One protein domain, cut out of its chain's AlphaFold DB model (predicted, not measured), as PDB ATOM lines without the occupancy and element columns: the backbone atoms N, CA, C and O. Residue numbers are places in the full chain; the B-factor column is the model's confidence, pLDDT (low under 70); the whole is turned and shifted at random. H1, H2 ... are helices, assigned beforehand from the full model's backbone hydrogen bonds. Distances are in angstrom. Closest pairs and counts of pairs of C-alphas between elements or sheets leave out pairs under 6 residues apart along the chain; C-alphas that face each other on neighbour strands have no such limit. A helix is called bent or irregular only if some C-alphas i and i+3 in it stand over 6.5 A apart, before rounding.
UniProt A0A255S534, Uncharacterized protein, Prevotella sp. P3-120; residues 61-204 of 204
ATOM      1  N   ASP A  61    -111.225  10.137-120.402       68.44
ATOM      2  CA  ASP A  61    -112.288   9.731-121.330       68.44
ATOM      3  C   ASP A  61    -112.730  10.917-122.198       68.44
ATOM      4  O   ASP A  61    -112.718  12.066-121.740       68.44
ATOM      5  N   SER A  62    -113.222  10.647-123.417       71.06
ATOM      6  CA  SER A  62    -113.731  11.689-124.330       71.06
ATOM      7  C   SER A  62    -114.810  12.569-123.696       71.06
ATOM      8  O   SER A  62    -114.915  13.748-124.027       71.06
ATOM      9  N   LEU A  63    -115.567  12.032-122.736       72.62
ATOM     10  CA  LEU A  63    -116.568  12.782-121.983       72.62
ATOM     11  C   LEU A  63    -115.937  13.850-121.072       72.62
ATOM     12  O   LEU A  63    -116.421  14.976-121.035       72.62
ATOM     13  N   LEU A  64    -114.820  13.550-120.399       77.81
ATOM     14  CA  LEU A  64    -114.087  14.547-119.606       77.81
ATOM     15  C   LEU A  64    -113.492  15.639-120.493       77.81
ATOM     16  O   LEU A  64    -113.514  16.809-120.125       77.81
ATOM     17  N   THR A  65    -112.974  15.276-121.670       82.75
ATOM     18  CA  THR A  65    -112.489  16.266-122.640       82.75
ATOM     19  C   THR A  65    -113.622  17.184-123.101       82.75
ATOM     20  O   THR A  65    -113.435  18.396-123.116       82.75
ATOM     21  N   ALA A  66    -114.810  16.644-123.391       81.56
ATOM     22  CA  ALA A  66    -115.975  17.448-123.756       81.56
ATOM     23  C   ALA A  66    -116.417  18.399-122.627       81.56
ATOM     24  O   ALA A  66    -116.637  19.581-122.884       81.56
ATOM     25  N   LEU A  67    -116.477  17.926-121.374       83.06
ATOM     26  CA  LEU A  67    -116.822  18.768-120.219       83.06
ATOM     27  C   LEU A  67    -115.793  19.884-119.980       83.06
ATOM     28  O   LEU A  67    -116.171  21.018-119.698       83.06
ATOM     29  N   ARG A  68    -114.494  19.596-120.145       86.31
ATOM     30  CA  ARG A  68    -113.421  20.606-120.069       86.31
ATOM     31  C   ARG A  68    -113.555  21.655-121.161       86.31
ATOM     32  O   ARG A  68    -113.457  22.842-120.873       86.31
ATOM     33  N   VAL A  69    -113.805  21.225-122.398       86.19
ATOM     34  CA  VAL A  69    -114.054  22.130-123.526       86.19
ATOM     35  C   VAL A  69    -115.253  23.027-123.238       86.19
ATOM     36  O   VAL A  69    -115.185  24.224-123.497       86.19
ATOM     37  N   GLU A  70    -116.334  22.478-122.684       84.56
ATOM     38  CA  GLU A  70    -117.519  23.264-122.348       84.56
ATOM     39  C   GLU A  70    -117.224  24.282-121.242       84.56
ATOM     40  O   GLU A  70    -117.507  25.463-121.415       84.56
ATOM     41  N   ALA A  71    -116.584  23.861-120.148       86.62
ATOM     42  CA  ALA A  71    -116.218  24.752-119.051       86.62
ATOM     43  C   ALA A  71    -115.284  25.890-119.509       86.62
ATOM     44  O   ALA A  71    -115.536  27.056-119.209       86.62
ATOM     45  N   LEU A  72    -114.251  25.576-120.297       87.62
ATOM     46  CA  LEU A  72    -113.321  26.574-120.837       87.62
ATOM     47  C   LEU A  72    -113.980  27.522-121.842       87.62
ATOM     48  O   LEU A  72    -113.610  28.695-121.920       87.62
ATOM     49  N   TYR A  73    -114.949  27.027-122.612       86.25
ATOM     50  CA  TYR A  73    -115.710  27.852-123.543       86.25
ATOM     51  C   TYR A  73    -116.588  28.870-122.810       86.25
ATOM     52  O   TYR A  73    -116.579  30.041-123.181       86.25
ATOM     53  N   GLN A  74    -117.277  28.458-121.739       85.00
ATOM     54  CA  GLN A  74    -118.072  29.369-120.900       85.00
ATOM     55  C   GLN A  74    -117.206  30.439-120.215       85.00
ATOM     56  O   GLN A  74    -117.675  31.541-119.951       85.00
ATOM     57  N   GLN A  75    -115.930  30.138-119.957       86.31
ATOM     58  CA  GLN A  75    -114.966  31.087-119.396       86.31
ATOM     59  C   GLN A  75    -114.202  31.917-120.447       86.31
ATOM     60  O   GLN A  75    -113.351  32.716-120.063       86.31
ATOM     61  N   HIS A  76    -114.447  31.730-121.750       84.50
ATOM     62  CA  HIS A  76    -113.692  32.373-122.842       84.50
ATOM     63  C   HIS A  76    -112.166  32.129-122.820       84.50
ATOM     64  O   HIS A  76    -111.406  32.905-123.391       84.50
ATOM     65  N   ARG A  77    -111.704  31.040-122.191       87.81
ATOM     66  CA  ARG A  77    -110.272  30.682-122.038       87.81
ATOM     67  C   ARG A  77    -109.868  29.463-122.865       87.81
ATOM     68  O   ARG A  77    -108.789  28.895-122.697       87.81
ATOM     69  N   LEU A  78    -110.743  29.028-123.772       87.06
ATOM     70  CA  LEU A  78    -110.551  27.804-124.547       87.06
ATOM     71  C   LEU A  78    -109.267  27.839-125.388       87.06
ATOM     72  O   LEU A  78    -108.529  26.857-125.421       87.06
ATOM     73  N   GLY A  79    -108.974  28.966-126.037       84.38
ATOM     74  CA  GLY A  79    -107.759  29.126-126.836       84.38
ATOM     75  C   GLY A  79    -106.467  29.260-126.018       84.38
ATOM     76  O   GLY A  79    -105.391  29.168-126.601       84.38
ATOM     77  N   ASP A  80    -106.551  29.455-124.701       87.44
ATOM     78  CA  ASP A  80    -105.391  29.706-123.835       87.44
ATOM     79  C   ASP A  80    -104.985  28.499-122.995       87.44
ATOM     80  O   ASP A  80    -103.814  28.374-122.644       87.44
ATOM     81  N   GLU A  81    -105.944  27.627-122.663       88.00
ATOM     82  CA  GLU A  81    -105.704  26.560-121.686       88.00
ATOM     83  C   GLU A  81    -106.016  25.154-122.174       88.00
ATOM     84  O   GLU A  81    -105.620  24.188-121.523       88.00
ATOM     85  N   LEU A  82    -106.700  24.985-123.307       86.81
ATOM     86  CA  LEU A  82    -107.153  23.662-123.742       86.81
ATOM     87  C   LEU A  82    -106.020  22.627-123.815       86.81
ATOM     88  O   LEU A  82    -106.223  21.480-123.422       86.81
ATOM     89  N   PHE A  83    -104.835  23.027-124.282       87.31
ATOM     90  CA  PHE A  83    -103.696  22.120-124.455       87.31
ATOM     91  C   PHE A  83    -102.872  21.917-123.178       87.31
ATOM     92  O   PHE A  83    -101.952  21.104-123.177       87.31
ATOM     93  N   THR A  84    -103.222  22.597-122.083       85.19
ATOM     94  CA  THR A  84    -102.623  22.369-120.757       85.19
ATOM     95  C   THR A  84    -103.210  21.143-120.055       85.19
ATOM     96  O   THR A  84    -102.572  20.558-119.176       85.19
ATOM     97  N   TYR A  85    -104.408  20.721-120.471       80.44
ATOM     98  CA  TYR A  85    -105.096  19.553-119.939       80.44
ATOM     99  C   TYR A  85    -104.896  18.323-120.836       80.44
ATOM    100  O   TYR A  85    -104.720  18.449-122.048       80.44
ATOM    101  N   PRO A  86    -105.003  17.104-120.278       76.62
ATOM    102  CA  PRO A  86    -105.076  15.892-121.083       76.62
ATOM    103  C   PRO A  86    -106.303  15.919-122.007       76.62
ATOM    104  O   PRO A  86    -107.445  16.055-121.547       76.62
ATOM    105  N   ILE A  87    -106.061  15.769-123.308       79.75
ATOM    106  CA  ILE A  87    -107.089  15.730-124.356       79.75
ATOM    107  C   ILE A  87    -107.227  14.288-124.829       79.75
ATOM    108  O   ILE A  87    -106.237  13.690-125.237       79.75
ATOM    109  N   SER A  88    -108.445  13.754-124.839       74.88
ATOM    110  CA  SER A  88    -108.753  12.419-125.355       74.88
ATOM    111  C   SER A  88    -109.819  12.494-126.449       74.88
ATOM    112  O   SER A  88    -110.823  13.197-126.326       74.88
ATOM    113  N   GLY A  89    -109.601  11.756-127.535       71.38
ATOM    114  CA  GLY A  89    -110.498  11.730-128.691       71.38
ATOM    115  C   GLY A  89    -109.992  12.557-129.874       71.38
ATOM    116  O   GLY A  89    -108.807  12.873-129.978       71.38
ATOM    117  N   SER A  90    -110.891  12.840-130.815       74.94
ATOM    118  CA  SER A  90    -110.604  13.602-132.036       74.94
ATOM    119  C   SER A  90    -111.406  14.895-132.047       74.94
ATOM    120  O   SER A  90    -112.516  14.937-131.526       74.94
ATOM    121  N   GLY A  91    -110.912  15.922-132.732       76.19
ATOM    122  CA  GLY A  91    -111.606  17.206-132.851       76.19
ATOM    123  C   GLY A  91    -112.864  17.176-133.729       76.19
ATOM    124  O   GLY A  91    -113.439  18.229-133.987       76.19
ATOM    125  N   ARG A  92    -113.295  16.001-134.216       78.56
ATOM    126  CA  ARG A  92    -114.430  15.838-135.145       78.56
ATOM    127  C   ARG A  92    -115.720  16.432-134.595       78.56
ATOM    128  O   ARG A  92    -116.355  17.211-135.298       78.56
ATOM    129  N   ASP A  93    -116.052  16.127-133.346       76.31
ATOM    130  CA  ASP A  93    -117.315  16.561-132.743       76.31
ATOM    131  C   ASP A  93    -117.346  18.087-132.557       76.31
ATOM    132  O   ASP A  93    -118.370  18.733-132.765       76.31
ATOM    133  N   MET A  94    -116.187  18.688-132.273       77.81
ATOM    134  CA  MET A  94    -116.046  20.128-132.038       77.81
ATOM    135  C   MET A  94    -116.081  20.964-133.324       77.81
ATOM    136  O   MET A  94    -116.455  22.138-133.287       77.81
ATOM    137  N   LYS A  95    -115.727  20.383-134.477       80.25
ATOM    138  CA  LYS A  95    -115.698  21.097-135.769       80.25
ATOM    139  C   LYS A  95    -117.073  21.573-136.232       80.25
ATOM    140  O   LYS A  95    -117.141  22.504-137.026       80.25
ATOM    141  N   HIS A  96    -118.149  20.969-135.732       77.12
ATOM    142  CA  HIS A  96    -119.521  21.341-136.080       77.12
ATOM    143  C   HIS A  96    -120.104  22.448-135.186       77.12
ATOM    144  O   HIS A  96    -121.154  22.991-135.514       77.12
ATOM    145  N   CYS A  97    -119.436  22.814-134.085       73.88
ATOM    146  CA  CYS A  97    -119.964  23.773-133.110       73.88
ATOM    147  C   CYS A  97    -119.754  25.254-133.491       73.88
ATOM    148  O   CYS A  97    -120.377  26.117-132.880       73.88
ATOM    149  N   GLY A  98    -118.898  25.557-134.476       80.81
ATOM    150  CA  GLY A  98    -118.519  26.932-134.833       80.81
ATOM    151  C   GLY A  98    -117.612  27.618-133.796       80.81
ATOM    152  O   GLY A  98    -117.345  27.073-132.723       80.81
ATOM    153  N   GLY A  99    -117.096  28.806-134.137       86.31
ATOM    154  CA  GLY A  99    -116.273  29.632-133.238       86.31
ATOM    155  C   GLY A  99    -115.005  28.941-132.723       86.31
ATOM    156  O   GLY A  99    -114.383  28.132-133.417       86.31
ATOM    157  N   ASP A 100    -114.647  29.231-131.474       86.88
ATOM    158  CA  ASP A 100    -113.426  28.735-130.825       86.88
ATOM    159  C   ASP A 100    -113.408  27.212-130.707       86.88
ATOM    160  O   ASP A 100    -112.367  26.582-130.897       86.88
ATOM    161  N   LYS A 101    -114.573  26.591-130.465       87.12
ATOM    162  CA  LYS A 101    -114.703  25.126-130.415       87.12
ATOM    163  C   LYS A 101    -114.264  24.509-131.743       87.12
ATOM    164  O   LYS A 101    -113.491  23.552-131.756       87.12
ATOM    165  N   MET A 102    -114.681  25.099-132.863       90.44
ATOM    166  CA  MET A 102    -114.295  24.638-134.194       90.44
ATOM    167  C   MET A 102    -112.800  24.837-134.470       90.44
ATOM    168  O   MET A 102    -112.148  23.904-134.945       90.44
ATOM    169  N   LEU A 103    -112.238  26.006-134.142       91.88
ATOM    170  CA  LEU A 103    -110.802  26.281-134.296       91.88
ATOM    171  C   LEU A 103    -109.949  25.298-133.479       91.88
ATOM    172  O   LEU A 103    -109.025  24.680-134.014       91.88
ATOM    173  N   CYS A 104    -110.318  25.064-132.219       90.62
ATOM    174  CA  CYS A 104    -109.685  24.073-131.355       90.62
ATOM    175  C   CYS A 104    -109.814  22.647-131.906       90.62
ATOM    176  O   CYS A 104    -108.846  21.891-131.851       90.62
ATOM    177  N   GLY A 105    -110.949  22.282-132.509       89.69
ATOM    178  CA  GLY A 105    -111.124  20.985-133.169       89.69
ATOM    179  C   GLY A 105    -110.114  20.744-134.301       89.69
ATOM    180  O   GLY A 105    -109.593  19.636-134.451       89.69
ATOM    181  N   TYR A 106    -109.772  21.776-135.078       91.62
ATOM    182  CA  TYR A 106    -108.707  21.674-136.083       91.62
ATOM    183  C   TYR A 106    -107.318  21.533-135.457       91.62
ATOM    184  O   TYR A 106    -106.523  20.729-135.945       91.62
ATOM    185  N   LEU A 107    -107.031  22.256-134.372       91.94
ATOM    186  CA  LEU A 107    -105.757  22.152-133.655       91.94
ATOM    187  C   LEU A 107    -105.573  20.780-132.985       91.94
ATOM    188  O   LEU A 107    -104.503  20.185-133.102       91.94
ATOM    189  N   ILE A 108    -106.626  20.216-132.381       89.12
ATOM    190  CA  ILE A 108    -106.618  18.859-131.805       89.12
ATOM    191  C   ILE A 108    -106.222  17.825-132.866       89.12
ATOM    192  O   ILE A 108    -105.373  16.969-132.612       89.12
ATOM    193  N   ASP A 109    -106.773  17.935-134.076       89.44
ATOM    194  CA  ASP A 109    -106.445  17.028-135.183       89.44
ATOM    195  C   ASP A 109    -105.120  17.384-135.893       89.44
ATOM    196  O   ASP A 109    -104.674  16.668-136.801       89.44
ATOM    197  N   CYS A 110    -104.455  18.460-135.462       89.56
ATOM    198  CA  CYS A 110    -103.261  19.056-136.066       89.56
ATOM    199  C   CYS A 110    -103.462  19.509-137.524       89.56
ATOM    200  O   CYS A 110    -102.526  19.513-138.325       89.56
ATOM    201  N   GLN A 111    -104.685  19.887-137.890       90.94
ATOM    202  CA  GLN A 111    -105.050  20.385-139.217       90.94
ATOM    203  C   GLN A 111    -104.791  21.894-139.325       90.94
ATOM    204  O   GLN A 111    -105.714  22.694-139.488       90.94
ATOM    205  N   LEU A 112    -103.511  22.276-139.255       92.50
ATOM    206  CA  LEU A 112    -103.086  23.680-139.242       92.50
ATOM    207  C   LEU A 112    -103.526  24.464-140.483       92.50
ATOM    208  O   LEU A 112    -103.910  25.618-140.355       92.50
ATOM    209  N   ASP A 113    -103.547  23.853-141.673       92.38
ATOM    210  CA  ASP A 113    -103.972  24.561-142.893       92.38
ATOM    211  C   ASP A 113    -105.430  25.022-142.824       92.38
ATOM    212  O   ASP A 113    -105.764  26.102-143.305       92.38
ATOM    213  N   GLN A 114    -106.306  24.192-142.250       92.75
ATOM    214  CA  GLN A 114    -107.723  24.526-142.112       92.75
ATOM    215  C   GLN A 114    -107.924  25.554-141.004       92.75
ATOM    216  O   GLN A 114    -108.642  26.529-141.205       92.75
ATOM    217  N   PHE A 115    -107.226  25.382-139.878       94.06
ATOM    218  CA  PHE A 115    -107.200  26.365-138.799       94.06
ATOM    219  C   PHE A 115    -106.806  27.756-139.315       94.06
ATOM    220  O   PHE A 115    -107.561  28.705-139.140       94.06
ATOM    221  N   VAL A 116    -105.682  27.866-140.030       94.19
ATOM    222  CA  VAL A 116    -105.169  29.141-140.558       94.19
ATOM    223  C   VAL A 116    -106.139  29.781-141.551       94.19
ATOM    224  O   VAL A 116    -106.313  30.992-141.526       94.19
ATOM    225  N   LYS A 117    -106.817  29.001-142.398       93.56
ATOM    226  CA  LYS A 117    -107.823  29.541-143.331       93.56
ATOM    227  C   LYS A 117    -109.036  30.144-142.625       93.56
ATOM    228  O   LYS A 117    -109.608  31.103-143.128       93.56
ATOM    229  N   LEU A 118    -109.441  29.557-141.502       92.50
ATOM    230  CA  LEU A 118    -110.665  29.915-140.784       92.50
ATOM    231  C   LEU A 118    -110.436  30.945-139.679       92.50
ATOM    232  O   LEU A 118    -111.359  31.676-139.332       92.50
ATOM    233  N   LEU A 119    -109.224  31.020-139.130       93.31
ATOM    234  CA  LEU A 119    -108.885  31.914-138.027       93.31
ATOM    235  C   LEU A 119    -109.271  33.388-138.294       93.31
ATOM    236  O   LEU A 119    -109.920  33.966-137.421       93.31
ATOM    237  N   PRO A 120    -108.993  33.985-139.477       92.88
ATOM    238  CA  PRO A 120    -109.358  35.378-139.764       92.88
ATOM    239  C   PRO A 120    -110.861  35.662-139.752       92.88
ATOM    240  O   PRO A 120    -111.263  36.817-139.659       92.88
ATOM    241  N   THR A 121    -111.704  34.632-139.884       92.19
ATOM    242  CA  THR A 121    -113.166  34.782-139.837       92.19
ATOM    243  C   THR A 121    -113.665  35.073-138.422       92.19
ATOM    244  O   THR A 121    -114.724  35.672-138.268       92.19
ATOM    245  N   TYR A 122    -112.909  34.668-137.398       89.50
ATOM    246  CA  TYR A 122    -113.297  34.808-135.993       89.50
ATOM    247  C   TYR A 122    -112.433  35.814-135.232       89.50
ATOM    248  O   TYR A 122    -112.935  36.482-134.333       89.50
ATOM    249  N   TYR A 123    -111.156  35.948-135.601       91.00
ATOM    250  CA  TYR A 123    -110.204  36.795-134.890       91.00
ATOM    251  C   TYR A 123    -109.379  37.677-135.829       91.00
ATOM    252  O   TYR A 123    -108.938  37.217-136.886       91.00
ATOM    253  N   PRO A 124    -109.066  38.920-135.420       90.94
ATOM    254  CA  PRO A 124    -108.007  39.683-136.058       90.94
ATOM    255  C   PRO A 124    -106.648  39.012-135.803       90.94
ATOM    256  O   PRO A 124    -106.363  38.542-134.703       90.94
ATOM    257  N   ILE A 125    -105.781  38.987-136.818       90.88
ATOM    258  CA  ILE A 125    -104.440  38.401-136.702       90.88
ATOM    259  C   ILE A 125    -103.499  39.415-136.044       90.88
ATOM    260  O   ILE A 125    -102.825  40.191-136.716       90.88
ATOM    261  N   ASN A 126    -103.499  39.444-134.712       89.31
ATOM    262  CA  ASN A 126    -102.671  40.334-133.902       89.31
ATOM    263  C   ASN A 126    -102.300  39.684-132.552       89.31
ATOM    264  O   ASN A 126    -102.617  38.526-132.289       89.31
ATOM    265  N   SER A 127    -101.603  40.426-131.692       84.94
ATOM    266  CA  SER A 127    -101.151  39.947-130.379       84.94
ATOM    267  C   SER A 127    -102.273  39.690-129.364       84.94
ATOM    268  O   SER A 127    -101.989  39.169-128.290       84.94
ATOM    269  N   SER A 128    -103.529  40.029-129.677       89.19
ATOM    270  CA  SER A 128    -104.700  39.735-128.836       89.19
ATOM    271  C   SER A 128    -105.243  38.319-129.036       89.19
ATOM    272  O   SER A 128    -106.212  37.943-128.381       89.19
ATOM    273  N   LEU A 129    -104.658  37.540-129.952       91.38
ATOM    274  CA  LEU A 129    -105.012  36.139-130.146       91.38
ATOM    275  C   LEU A 129    -104.764  35.321-128.867       91.38
ATOM    276  O   LEU A 129    -103.776  35.568-128.175       91.38
ATOM    277  N   PRO A 130    -105.576  34.293-128.594       93.19
ATOM    278  CA  PRO A 130    -105.282  33.333-127.538       93.19
ATOM    279  C   PRO A 130    -103.897  32.682-127.690       93.19
ATOM    280  O   PRO A 130    -103.435  32.442-128.813       93.19
ATOM    281  N   LYS A 131    -103.246  32.355-126.569       92.81
ATOM    282  CA  LYS A 131    -101.874  31.821-126.484       92.81
ATOM    283  C   LYS A 131    -101.654  30.664-127.456       92.81
ATOM    284  O   LYS A 131    -100.750  30.727-128.285       92.81
ATOM    285  N   HIS A 132    -102.503  29.638-127.425       93.31
ATOM    286  CA  HIS A 132    -102.300  28.459-128.269       93.31
ATOM    287  C   HIS A 132    -102.547  28.728-129.753       93.31
ATOM    288  O   HIS A 132    -102.006  28.028-130.608       93.31
ATOM    289  N   TYR A 133    -103.343  29.746-130.086       94.38
ATOM    290  CA  TYR A 133    -103.545  30.151-131.477       94.38
ATOM    291  C   TYR A 133    -102.291  30.841-132.006       94.38
ATOM    292  O   TYR A 133    -101.861  30.551-133.122       94.38
ATOM    293  N   GLN A 134    -101.653  31.679-131.185       94.44
ATOM    294  CA  GLN A 134    -100.352  32.261-131.507       94.44
ATOM    295  C   GLN A 134     -99.274  31.177-131.669       94.44
ATOM    296  O   GLN A 134     -98.589  31.144-132.693       94.44
ATOM    297  N   GLU A 135     -99.180  30.233-130.727       94.12
ATOM    298  CA  GLU A 135     -98.249  29.096-130.803       94.12
ATOM    299  C   GLU A 135     -98.460  28.265-132.082       94.12
ATOM    300  O   GLU A 135     -97.496  27.869-132.746       94.12
ATOM    301  N   ALA A 136     -99.718  28.020-132.466       94.50
ATOM    302  CA  ALA A 136    -100.058  27.308-133.694       94.50
ATOM    303  C   ALA A 136     -99.626  28.065-134.958       94.50
ATOM    304  O   ALA A 136     -99.184  27.430-135.918       94.50
ATOM    305  N   LEU A 137     -99.721  29.400-134.969       94.00
ATOM    306  CA  LEU A 137     -99.272  30.233-136.088       94.00
ATOM    307  C   LEU A 137     -97.746  30.271-136.212       94.00
ATOM    308  O   LEU A 137     -97.237  30.153-137.328       94.00
ATOM    309  N   VAL A 138     -97.022  30.362-135.092       93.75
ATOM    310  CA  VAL A 138     -95.551  30.251-135.073       93.75
ATOM    311  C   VAL A 138     -95.134  28.895-135.638       93.75
ATOM    312  O   VAL A 138     -94.382  28.819-136.608       93.75
ATOM    313  N   LEU A 139     -95.723  27.804-135.138       92.75
ATOM    314  CA  LEU A 139     -95.457  26.466-135.667       92.75
ATOM    315  C   LEU A 139     -95.778  26.370-137.170       92.75
ATOM    316  O   LEU A 139     -94.992  25.812-137.935       92.75
ATOM    317  N   TYR A 140     -96.915  26.914-137.612       93.12
ATOM    318  CA  TYR A 140     -97.326  26.900-139.016       93.12
ATOM    319  C   TYR A 140     -96.317  27.601-139.931       93.12
ATOM    320  O   TYR A 140     -95.973  27.058-140.983       93.12
ATOM    321  N   LYS A 141     -95.803  28.761-139.511       91.88
ATOM    322  CA  LYS A 141     -94.771  29.520-140.226       91.88
ATOM    323  C   LYS A 141     -93.513  28.681-140.461       91.88
ATOM    324  O   LYS A 141     -93.004  28.664-141.575       91.88
ATOM    325  N   HIS A 142     -93.055  27.927-139.460       90.44
ATOM    326  CA  HIS A 142     -91.878  27.061-139.606       90.44
ATOM    327  C   HIS A 142     -92.147  25.761-140.379       90.44
ATOM    328  O   HIS A 142     -91.212  25.145-140.891       90.44
ATOM    329  N   LEU A 143     -93.402  25.311-140.470       90.12
ATOM    330  CA  LEU A 143     -93.770  24.098-141.211       90.12
ATOM    331  C   LEU A 143     -93.999  24.342-142.706       90.12
ATOM    332  O   LEU A 143     -93.942  23.394-143.494       90.12
ATOM    333  N   ARG A 144     -94.317  25.575-143.114       89.69
ATOM    334  CA  ARG A 144     -94.712  25.894-144.489       89.69
ATOM    335  C   ARG A 144     -93.683  26.771-145.180       89.69
ATOM    336  O   ARG A 144     -93.332  27.832-144.694       89.69
ATOM    337  N   ALA A 145     -93.296  26.369-146.390       86.06
ATOM    338  CA  ALA A 145     -92.441  27.182-147.254       86.06
ATOM    339  C   ALA A 145     -93.125  28.484-147.718       86.06
ATOM    340  O   ALA A 145     -92.448  29.469-147.990       86.06
ATOM    341  N   GLN A 146     -94.460  28.485-147.823       85.62
ATOM    342  CA  GLN A 146     -95.268  29.646-148.207       85.62
ATOM    343  C   GLN A 146     -96.492  29.738-147.281       85.62
ATOM    344  O   GLN A 146     -97.540  29.161-147.584       85.62
ATOM    345  N   PRO A 147     -96.359  30.372-146.104       87.06
ATOM    346  CA  PRO A 147     -97.464  30.511-145.166       87.06
ATOM    347  C   PRO A 147     -98.506  31.510-145.690       87.06
ATOM    348  O   PRO A 147     -98.165  32.602-146.136       87.06
ATOM    349  N   ILE A 148     -99.790  31.143-145.608       87.38
ATOM    350  CA  ILE A 148    -100.908  32.013-146.025       87.38
ATOM    351  C   ILE A 148    -101.077  33.195-145.059       87.38
ATOM    352  O   ILE A 148    -101.412  34.301-145.473       87.38
ATOM    353  N   ILE A 149    -100.839  32.955-143.769       87.06
ATOM    354  CA  ILE A 149    -100.875  33.970-142.718       87.06
ATOM    355  C   ILE A 149     -99.490  34.061-142.103       87.06
ATOM    356  O   ILE A 149     -98.921  33.048-141.695       87.06
ATOM    357  N   VAL A 150     -98.980  35.286-142.005       83.56
ATOM    358  CA  VAL A 150     -97.749  35.593-141.282       83.56
ATOM    359  C   VAL A 150     -98.133  36.311-139.998       83.56
ATOM    360  O   VAL A 150     -98.668  37.417-140.026       83.56
ATOM    361  N   PHE A 151     -97.870  35.657-138.875       88.50
ATOM    362  CA  PHE A 151     -98.014  36.224-137.543       88.50
ATOM    363  C   PHE A 151     -96.627  36.360-136.925       88.50
ATOM    364  O   PHE A 151     -95.824  35.432-137.001       88.50
ATOM    365  N   ASN A 152     -96.351  37.523-136.341       84.31
ATOM    366  CA  ASN A 152     -95.055  37.832-135.759       84.31
ATOM    367  C   ASN A 152     -95.224  38.094-134.264       84.31
ATOM    368  O   ASN A 152     -95.817  39.095-133.867       84.31
ATOM    369  N   ASN A 153     -94.651  37.214-133.451       88.38
ATOM    370  CA  ASN A 153     -94.455  37.433-132.027       88.38
ATOM    371  C   ASN A 153     -93.011  37.046-131.699       88.38
ATOM    372  O   ASN A 153     -92.677  35.868-131.689       88.38
ATOM    373  N   LEU A 154     -92.159  38.050-131.470       87.88
ATOM    374  CA  LEU A 154     -90.720  37.848-131.273       87.88
ATOM    375  C   LEU A 154     -90.405  36.977-130.053       87.88
ATOM    376  O   LEU A 154     -89.462  36.198-130.107       87.88
ATOM    377  N   ALA A 155     -91.189  37.097-128.978       89.38
ATOM    378  CA  ALA A 155     -90.989  36.291-127.778       89.38
ATOM    379  C   ALA A 155     -91.298  34.815-128.060       89.38
ATOM    380  O   ALA A 155     -90.456  33.958-127.826       89.38
ATOM    381  N   MET A 156     -92.454  34.524-128.669       90.12
ATOM    382  CA  MET A 156     -92.817  33.143-129.008       90.12
ATOM    383  C   MET A 156     -91.923  32.534-130.092       90.12
ATOM    384  O   MET A 156     -91.684  31.332-130.074       90.12
ATOM    385  N   GLU A 157     -91.436  33.334-131.042       90.62
ATOM    386  CA  GLU A 157     -90.472  32.860-132.039       90.62
ATOM    387  C   GLU A 157     -89.154  32.453-131.366       90.62
ATOM    388  O   GLU A 157     -88.631  31.377-131.645       90.62
ATOM    389  N   ALA A 158     -88.658  33.263-130.422       92.38
ATOM    390  CA  ALA A 158     -87.459  32.939-129.655       92.38
ATOM    391  C   ALA A 158     -87.638  31.656-128.825       92.38
ATOM    392  O   ALA A 158     -86.771  30.782-128.864       92.38
ATOM    393  N   ASP A 159     -88.779  31.504-128.144       92.00
ATOM    394  CA  ASP A 159     -89.100  30.294-127.374       92.00
ATOM    395  C   ASP A 159     -89.170  29.049-128.277       92.00
ATOM    396  O   ASP A 159     -88.703  27.963-127.910       92.00
ATOM    397  N   PHE A 160     -89.735  29.195-129.481       91.75
ATOM    398  CA  PHE A 160     -89.806  28.120-130.468       91.75
ATOM    399  C   PHE A 160     -88.419  27.735-130.990       91.75
ATOM    400  O   PHE A 160     -88.100  26.546-131.080       91.75
ATOM    401  N   ASP A 161     -87.576  28.714-131.310       91.81
ATOM    402  CA  ASP A 161     -86.206  28.482-131.763       91.81
ATOM    403  C   ASP A 161     -85.361  27.802-130.676       91.81
ATOM    404  O   ASP A 161     -84.626  26.850-130.966       91.81
ATOM    405  N   GLU A 162     -85.522  28.201-129.410       91.69
ATOM    406  CA  GLU A 162     -84.887  27.528-128.276       91.69
ATOM    407  C   GLU A 162     -85.333  26.062-128.192       91.69
ATOM    408  O   GLU A 162     -84.490  25.156-128.155       91.69
ATOM    409  N   MET A 163     -86.639  25.793-128.281       90.06
ATOM    410  CA  MET A 163     -87.179  24.432-128.309       90.06
ATOM    411  C   MET A 163     -86.591  23.603-129.469       90.06
ATOM    412  O   MET A 163     -86.238  22.429-129.296       90.06
ATOM    413  N   LYS A 164     -86.445  24.189-130.664       88.88
ATOM    414  CA  LYS A 164     -85.834  23.518-131.826       88.88
ATOM    415  C   LYS A 164     -84.341  23.265-131.624       88.88
ATOM    416  O   LYS A 164     -83.852  22.210-132.035       88.88
ATOM    417  N   SER A 165     -83.626  24.161-130.951       88.94
ATOM    418  CA  SER A 165     -82.217  23.959-130.598       88.94
ATOM    419  C   SER A 165     -82.031  22.776-129.633       88.94
ATOM    420  O   SER A 165     -81.124  21.960-129.820       88.94
ATOM    421  N   LEU A 166     -82.948  22.591-128.671       86.00
ATOM    422  CA  LEU A 166     -82.953  21.431-127.770       86.00
ATOM    423  C   LEU A 166     -83.128  20.119-128.540       86.00
ATOM    424  O   LEU A 166     -82.475  19.126-128.220       86.00
ATOM    425  N   GLN A 167     -83.960  20.114-129.587       81.50
ATOM    426  CA  GLN A 167     -84.129  18.953-130.465       81.50
ATOM    427  C   GLN A 167     -82.818  18.558-131.162       81.50
ATOM    428  O   GLN A 167     -82.524  17.371-131.293       81.50
ATOM    429  N   GLN A 168     -82.018  19.537-131.590       83.50
ATOM    430  CA  GLN A 168     -80.717  19.282-132.218       83.50
ATOM    431  C   GLN A 168     -79.667  18.812-131.203       83.50
ATOM    432  O   GLN A 168     -78.871  17.923-131.499       83.50
ATOM    433  N   ARG A 169     -79.681  19.387-129.995       84.50
ATOM    434  CA  ARG A 169     -78.722  19.086-128.921       84.50
ATOM    435  C   ARG A 169     -78.920  17.700-128.308       84.50
ATOM    436  O   ARG A 169     -77.942  17.065-127.917       84.50
ATOM    437  N   TYR A 170     -80.163  17.228-128.241       81.81
ATOM    438  CA  TYR A 170     -80.530  15.944-127.644       81.81
ATOM    439  C   TYR A 170     -81.169  15.007-128.683       81.81
ATOM    440  O   TYR A 170     -82.371  14.746-128.628       81.81
ATOM    441  N   PRO A 171     -80.386  14.436-129.620       71.69
ATOM    442  CA  PRO A 171     -80.920  13.554-130.663       71.69
ATOM    443  C   PRO A 171     -81.501  12.245-130.101       71.69
ATOM    444  O   PRO A 171     -82.295  11.574-130.762       71.69
ATOM    445  N   LYS A 172     -81.137  11.866-128.866       77.69
ATOM    446  CA  LYS A 172     -81.787  10.766-128.146       77.69
ATOM    447  C   LYS A 172     -83.195  11.189-127.731       77.69
ATOM    448  O   LYS A 172     -83.371  12.002-126.825       77.69
ATOM    449  N   GLN A 173     -84.191  10.531-128.322       77.94
ATOM    450  CA  GLN A 173     -85.615  10.839-128.159       77.94
ATOM    451  C   GLN A 173     -86.067  10.985-126.693       77.94
ATOM    452  O   GLN A 173     -86.907  11.826-126.399       77.94
ATOM    453  N   ARG A 174     -85.496  10.219-125.753       80.88
ATOM    454  CA  ARG A 174     -85.887  10.263-124.332       80.88
ATOM    455  C   ARG A 174     -85.504  11.567-123.622       80.88
ATOM    456  O   ARG A 174     -86.321  12.100-122.882       80.88
ATOM    457  N   GLU A 175     -84.289  12.072-123.825       83.81
ATOM    458  CA  GLU A 175     -83.812  13.298-123.160       83.81
ATOM    459  C   GLU A 175     -84.534  14.534-123.702       83.81
ATOM    460  O   GLU A 175     -84.932  15.415-122.940       83.81
ATOM    461  N   TRP A 176     -84.791  14.556-125.011       84.62
ATOM    462  CA  TRP A 176     -85.623  15.581-125.630       84.62
ATOM    463  C   TRP A 176     -87.065  15.555-125.095       84.62
ATOM    464  O   TRP A 176     -87.579  16.601-124.712       84.62
ATOM    465  N   LEU A 177     -87.692  14.375-124.968       84.81
ATOM    466  CA  LEU A 177     -89.043  14.248-124.399       84.81
ATOM    467  C   LEU A 177     -89.129  14.763-122.953       84.81
ATOM    468  O   LEU A 177     -90.109  15.418-122.606       84.81
ATOM    469  N   ILE A 178     -88.112  14.505-122.124       86.62
ATOM    470  CA  ILE A 178     -88.061  15.014-120.742       86.62
ATOM    471  C   ILE A 178     -88.007  16.546-120.733       86.62
ATOM    472  O   ILE A 178     -88.765  17.171-119.994       86.62
ATOM    473  N   ASN A 179     -87.165  17.160-121.570       88.31
ATOM    474  CA  ASN A 179     -87.098  18.622-121.680       88.31
ATOM    475  C   ASN A 179     -88.418  19.211-122.197       88.31
ATOM    476  O   ASN A 179     -88.924  20.171-121.625       88.31
ATOM    477  N   MET A 180     -89.019  18.591-123.216       88.12
ATOM    478  CA  MET A 180     -90.327  18.983-123.750       88.12
ATOM    479  C   MET A 180     -91.420  18.936-122.673       88.12
ATOM    480  O   MET A 180     -92.189  19.880-122.528       88.12
ATOM    481  N   GLN A 181     -91.463  17.866-121.879       86.88
ATOM    482  CA  GLN A 181     -92.423  17.716-120.785       86.88
ATOM    483  C   GLN A 181     -92.151  18.674-119.614       86.88
ATOM    484  O   GLN A 181     -93.078  19.066-118.909       86.88
ATOM    485  N   THR A 182     -90.895  19.038-119.369       87.75
ATOM    486  CA  THR A 182     -90.534  19.886-118.224       87.75
ATOM    487  C   THR A 182     -90.761  21.363-118.532       87.75
ATOM    488  O   THR A 182     -91.332  22.067-117.703       87.75
ATOM    489  N   ASN A 183     -90.377  21.806-119.732       90.12
ATOM    490  CA  ASN A 183     -90.319  23.228-120.079       90.12
ATOM    491  C   ASN A 183     -91.474  23.688-120.981       90.12
ATOM    492  O   ASN A 183     -91.771  24.873-120.995       90.12
ATOM    493  N   TYR A 184     -92.120  22.778-121.722       90.75
ATOM    494  CA  TYR A 184     -93.084  23.142-122.771       90.75
ATOM    495  C   TYR A 184     -94.426  22.396-122.678       90.75
ATOM    496  O   TYR A 184     -95.225  22.479-123.607       90.75
ATOM    497  N   LYS A 185     -94.707  21.648-121.599       88.19
ATOM    498  CA  LYS A 185     -95.914  20.790-121.481       88.19
ATOM    499  C   LYS A 185     -97.248  21.508-121.695       88.19
ATOM    500  O   LYS A 185     -98.222  20.872-122.073       88.19
ATOM    501  N   ASP A 186     -97.288  22.798-121.403       88.62
ATOM    502  CA  ASP A 186     -98.445  23.685-121.458       88.62
ATOM    503  C   ASP A 186     -98.515  24.457-122.784       88.62
ATOM    504  O   ASP A 186     -99.268  25.419-122.894       88.62
ATOM    505  N   THR A 187     -97.710  24.067-123.773       92.38
ATOM    506  CA  THR A 187     -97.701  24.657-125.113       92.38
ATOM    507  C   THR A 187     -98.375  23.729-126.113       92.38
ATOM    508  O   THR A 187     -98.304  22.495-126.034       92.38
ATOM    509  N   TYR A 188     -98.965  24.316-127.145       92.00
ATOM    510  CA  TYR A 188     -99.472  23.577-128.291       92.00
ATOM    511  C   TYR A 188     -98.356  22.818-129.028       92.00
ATOM    512  O   TYR A 188     -98.602  21.762-129.614       92.00
ATOM    513  N   TRP A 189     -97.106  23.287-128.968       92.75
ATOM    514  CA  TRP A 189     -95.967  22.587-129.567       92.75
ATOM    515  C   TRP A 189     -95.726  21.223-128.916       92.75
ATOM    516  O   TRP A 189     -95.550  20.230-129.628       92.75
ATOM    517  N   TYR A 190     -95.788  21.138-127.582       90.88
ATOM    518  CA  TYR A 190     -95.717  19.857-126.877       90.88
ATOM    519  C   TYR A 190     -96.847  18.920-127.294       90.88
ATOM    520  O   TYR A 190     -96.599  17.750-127.599       90.88
ATOM    521  N   TYR A 191     -98.075  19.430-127.386       89.69
ATOM    522  CA  TYR A 191     -99.203  18.641-127.872       89.69
ATOM    523  C   TYR A 191     -98.970  18.111-129.300       89.69
ATOM    524  O   TYR A 191     -99.150  16.917-129.560       89.69
ATOM    525  N   TYR A 192     -98.513  18.972-130.214       90.44
ATOM    526  CA  TYR A 192     -98.284  18.633-131.617       90.44
ATOM    527  C   TYR A 192     -97.185  17.576-131.794       90.44
ATOM    528  O   TYR A 192     -97.364  16.611-132.541       90.44
ATOM    529  N   PHE A 193     -96.052  17.739-131.103       87.81
ATOM    530  CA  PHE A 193     -94.901  16.848-131.248       87.81
ATOM    531  C   PHE A 193     -94.981  15.585-130.375       87.81
ATOM    532  O   PHE A 193     -94.535  14.522-130.809       87.81
ATOM    533  N   CYS A 194     -95.543  15.679-129.165       83.38
ATOM    534  CA  CYS A 194     -95.556  14.597-128.170       83.38
ATOM    535  C   CYS A 194     -96.971  14.064-127.903       83.38
ATOM    536  O   CYS A 194     -97.202  12.853-127.955       83.38
ATOM    537  N   GLY A 195     -97.931  14.959-127.651       73.19
ATOM    538  CA  GLY A 195     -99.296  14.611-127.233       73.19
ATOM    539  C   GLY A 195    -100.049  13.723-128.228       73.19
ATOM    540  O   GLY A 195    -100.644  12.715-127.843       73.19
ATOM    541  N   LYS A 196     -99.955  14.006-129.533       67.56
ATOM    542  CA  LYS A 196    -100.619  13.193-130.572       67.56
ATOM    543  C   LYS A 196    -100.163  11.729-130.582       67.56
ATOM    544  O   LYS A 196    -100.968  10.833-130.845       67.56
ATOM    545  N   ALA A 197     -98.884  11.472-130.307       61.31
ATOM    546  CA  ALA A 197     -98.353  10.112-130.245       61.31
ATOM    547  C   ALA A 197     -98.912   9.351-129.032       61.31
ATOM    548  O   ALA A 197     -99.292   8.191-129.167       61.31
ATOM    549  N   ILE A 198     -99.033  10.028-127.887       60.19
ATOM    550  CA  ILE A 198     -99.589   9.476-126.644       60.19
ATOM    551  C   ILE A 198    -101.079   9.140-126.822       60.19
ATOM    552  O   ILE A 198    -101.496   8.015-126.549       60.19
ATOM    553  N   ASN A 199    -101.859  10.053-127.405       57.97
ATOM    554  CA  ASN A 199    -103.290   9.842-127.661       57.97
ATOM    555  C   ASN A 199    -103.569   8.689-128.634       57.97
ATOM    556  O   ASN A 199    -104.588   8.006-128.529       57.97
ATOM    557  N   LYS A 200    -102.661   8.436-129.584       58.12
ATOM    558  CA  LYS A 200    -102.763   7.288-130.498       58.12
ATOM    559  C   LYS A 200    -102.491   5.949-129.799       58.12
ATOM    560  O   LYS A 200    -102.963   4.925-130.283       58.12
ATOM    561  N   LEU A 201    -101.729   5.951-128.704       51.59
ATOM    562  CA  LEU A 201    -101.436   4.758-127.905       51.59
ATOM    563  C   LEU A 201    -102.544   4.449-126.892       51.59
ATOM    564  O   LEU A 201    -102.797   3.281-126.641       51.59
ATOM    565  N   GLN A 202    -103.211   5.469-126.345       49.12
ATOM    566  CA  GLN A 202    -104.312   5.296-125.384       49.12
ATOM    567  C   GLN A 202    -105.641   4.872-126.032       49.12
ATOM    568  O   GLN A 202    -106.465   4.249-125.376       49.12
ATOM    569  N   ASN A 203    -105.840   5.184-127.317       47.62
ATOM    570  CA  ASN A 203    -107.032   4.808-128.091       47.62
ATOM    571  C   ASN A 203    -106.863   3.489-128.886       47.62
ATOM    572  O   ASN A 203    -107.545   3.292-129.895       47.62
ATOM    573  N   ARG A 204    -105.924   2.622-128.488       42.69
ATOM    574  CA  ARG A 204    -105.734   1.259-129.018       42.69
ATOM    575  C   ARG A 204    -106.067   0.234-127.949       42.69
ATOM    576  O   ARG A 204    -106.651  -0.797-128.337       42.69
TER     577      ARG A 204
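This is residues 61 to 204 of the 204 residues of an uncharacterized protein of Prevotella sp. P3-120 (UniProt A0A255S534). Two groups of helices meet at H5, in the middle: on one side H1 to H4 cluster as two hairpins, H1 with H2 and H3 with H4; on the other, H5, H6, H7 and H8 make a loose ring. The printed part has 144 residues with eight named helices, H1 to H8 in chain order, and no named strand: all helix, mostly crossed. It is compact, with a radius of gyration of the C-alphas of 15.0 A, and spans 42 by 37 by 25 A.

H1, residues 62 to 74, forms a hairpin with H2, residues 78 to 84, the closest C-alphas being Leu 72 and Leu 78, 4.8 A. H3, residues 99 to 108, touches H2 at a shallow tilt of 28 degrees, closest C-alphas Gly 79 and Asp 100, 6.9 A. H3 forms a hairpin with H4, residues 112 to 122, at 12 degrees, closest C-alphas Tyr 106 and Phe 115, 5.6 A. H5, residues 131 to 143, is the hub, touching four helices. One is H6, residues 154 to 169, closest C-alphas Val 138 and Glu 157, 6.5 A. H6 forms a hairpin with H7, residues 173 to 183, closest C-alphas Gln 167 and Trp 176, 6.1 A. H8, residues 188 to 202, touches H5 about perpendicular at 89 degrees, closest C-alphas His 132 and Tyr 188, 5.6 A. Every O i to N i+4 pair is within hydrogen-bond range in H1, H3, H5, H6 and H7, against 1 of 3 in H2, with 1 of 4 O i to N i+3 pairs, 4 of 7 in H4 and 9 of 11 in H8.

H1 begins at C-alpha 62 (-113.731, 11.689, -124.330), and H8 ends at C-alpha 202 (-104.312, 5.296, -125.384). H6 is 22.4 A long, H8 19.1 A. H2, H4 and only just H8 are irregular: C-alphas 80 and 83 are 7.8 A apart, 117 and 120 7.0 A, 193 and 196 6.8 A.

The printed part has no cut, and the C-alphas farthest apart, Cys 97 and Arg 169, are 41.7 A apart. The H2 to H3 link, residues 85 to 98, is long. The model's pLDDT is under 70 at residue 61 and residues 196 to 204.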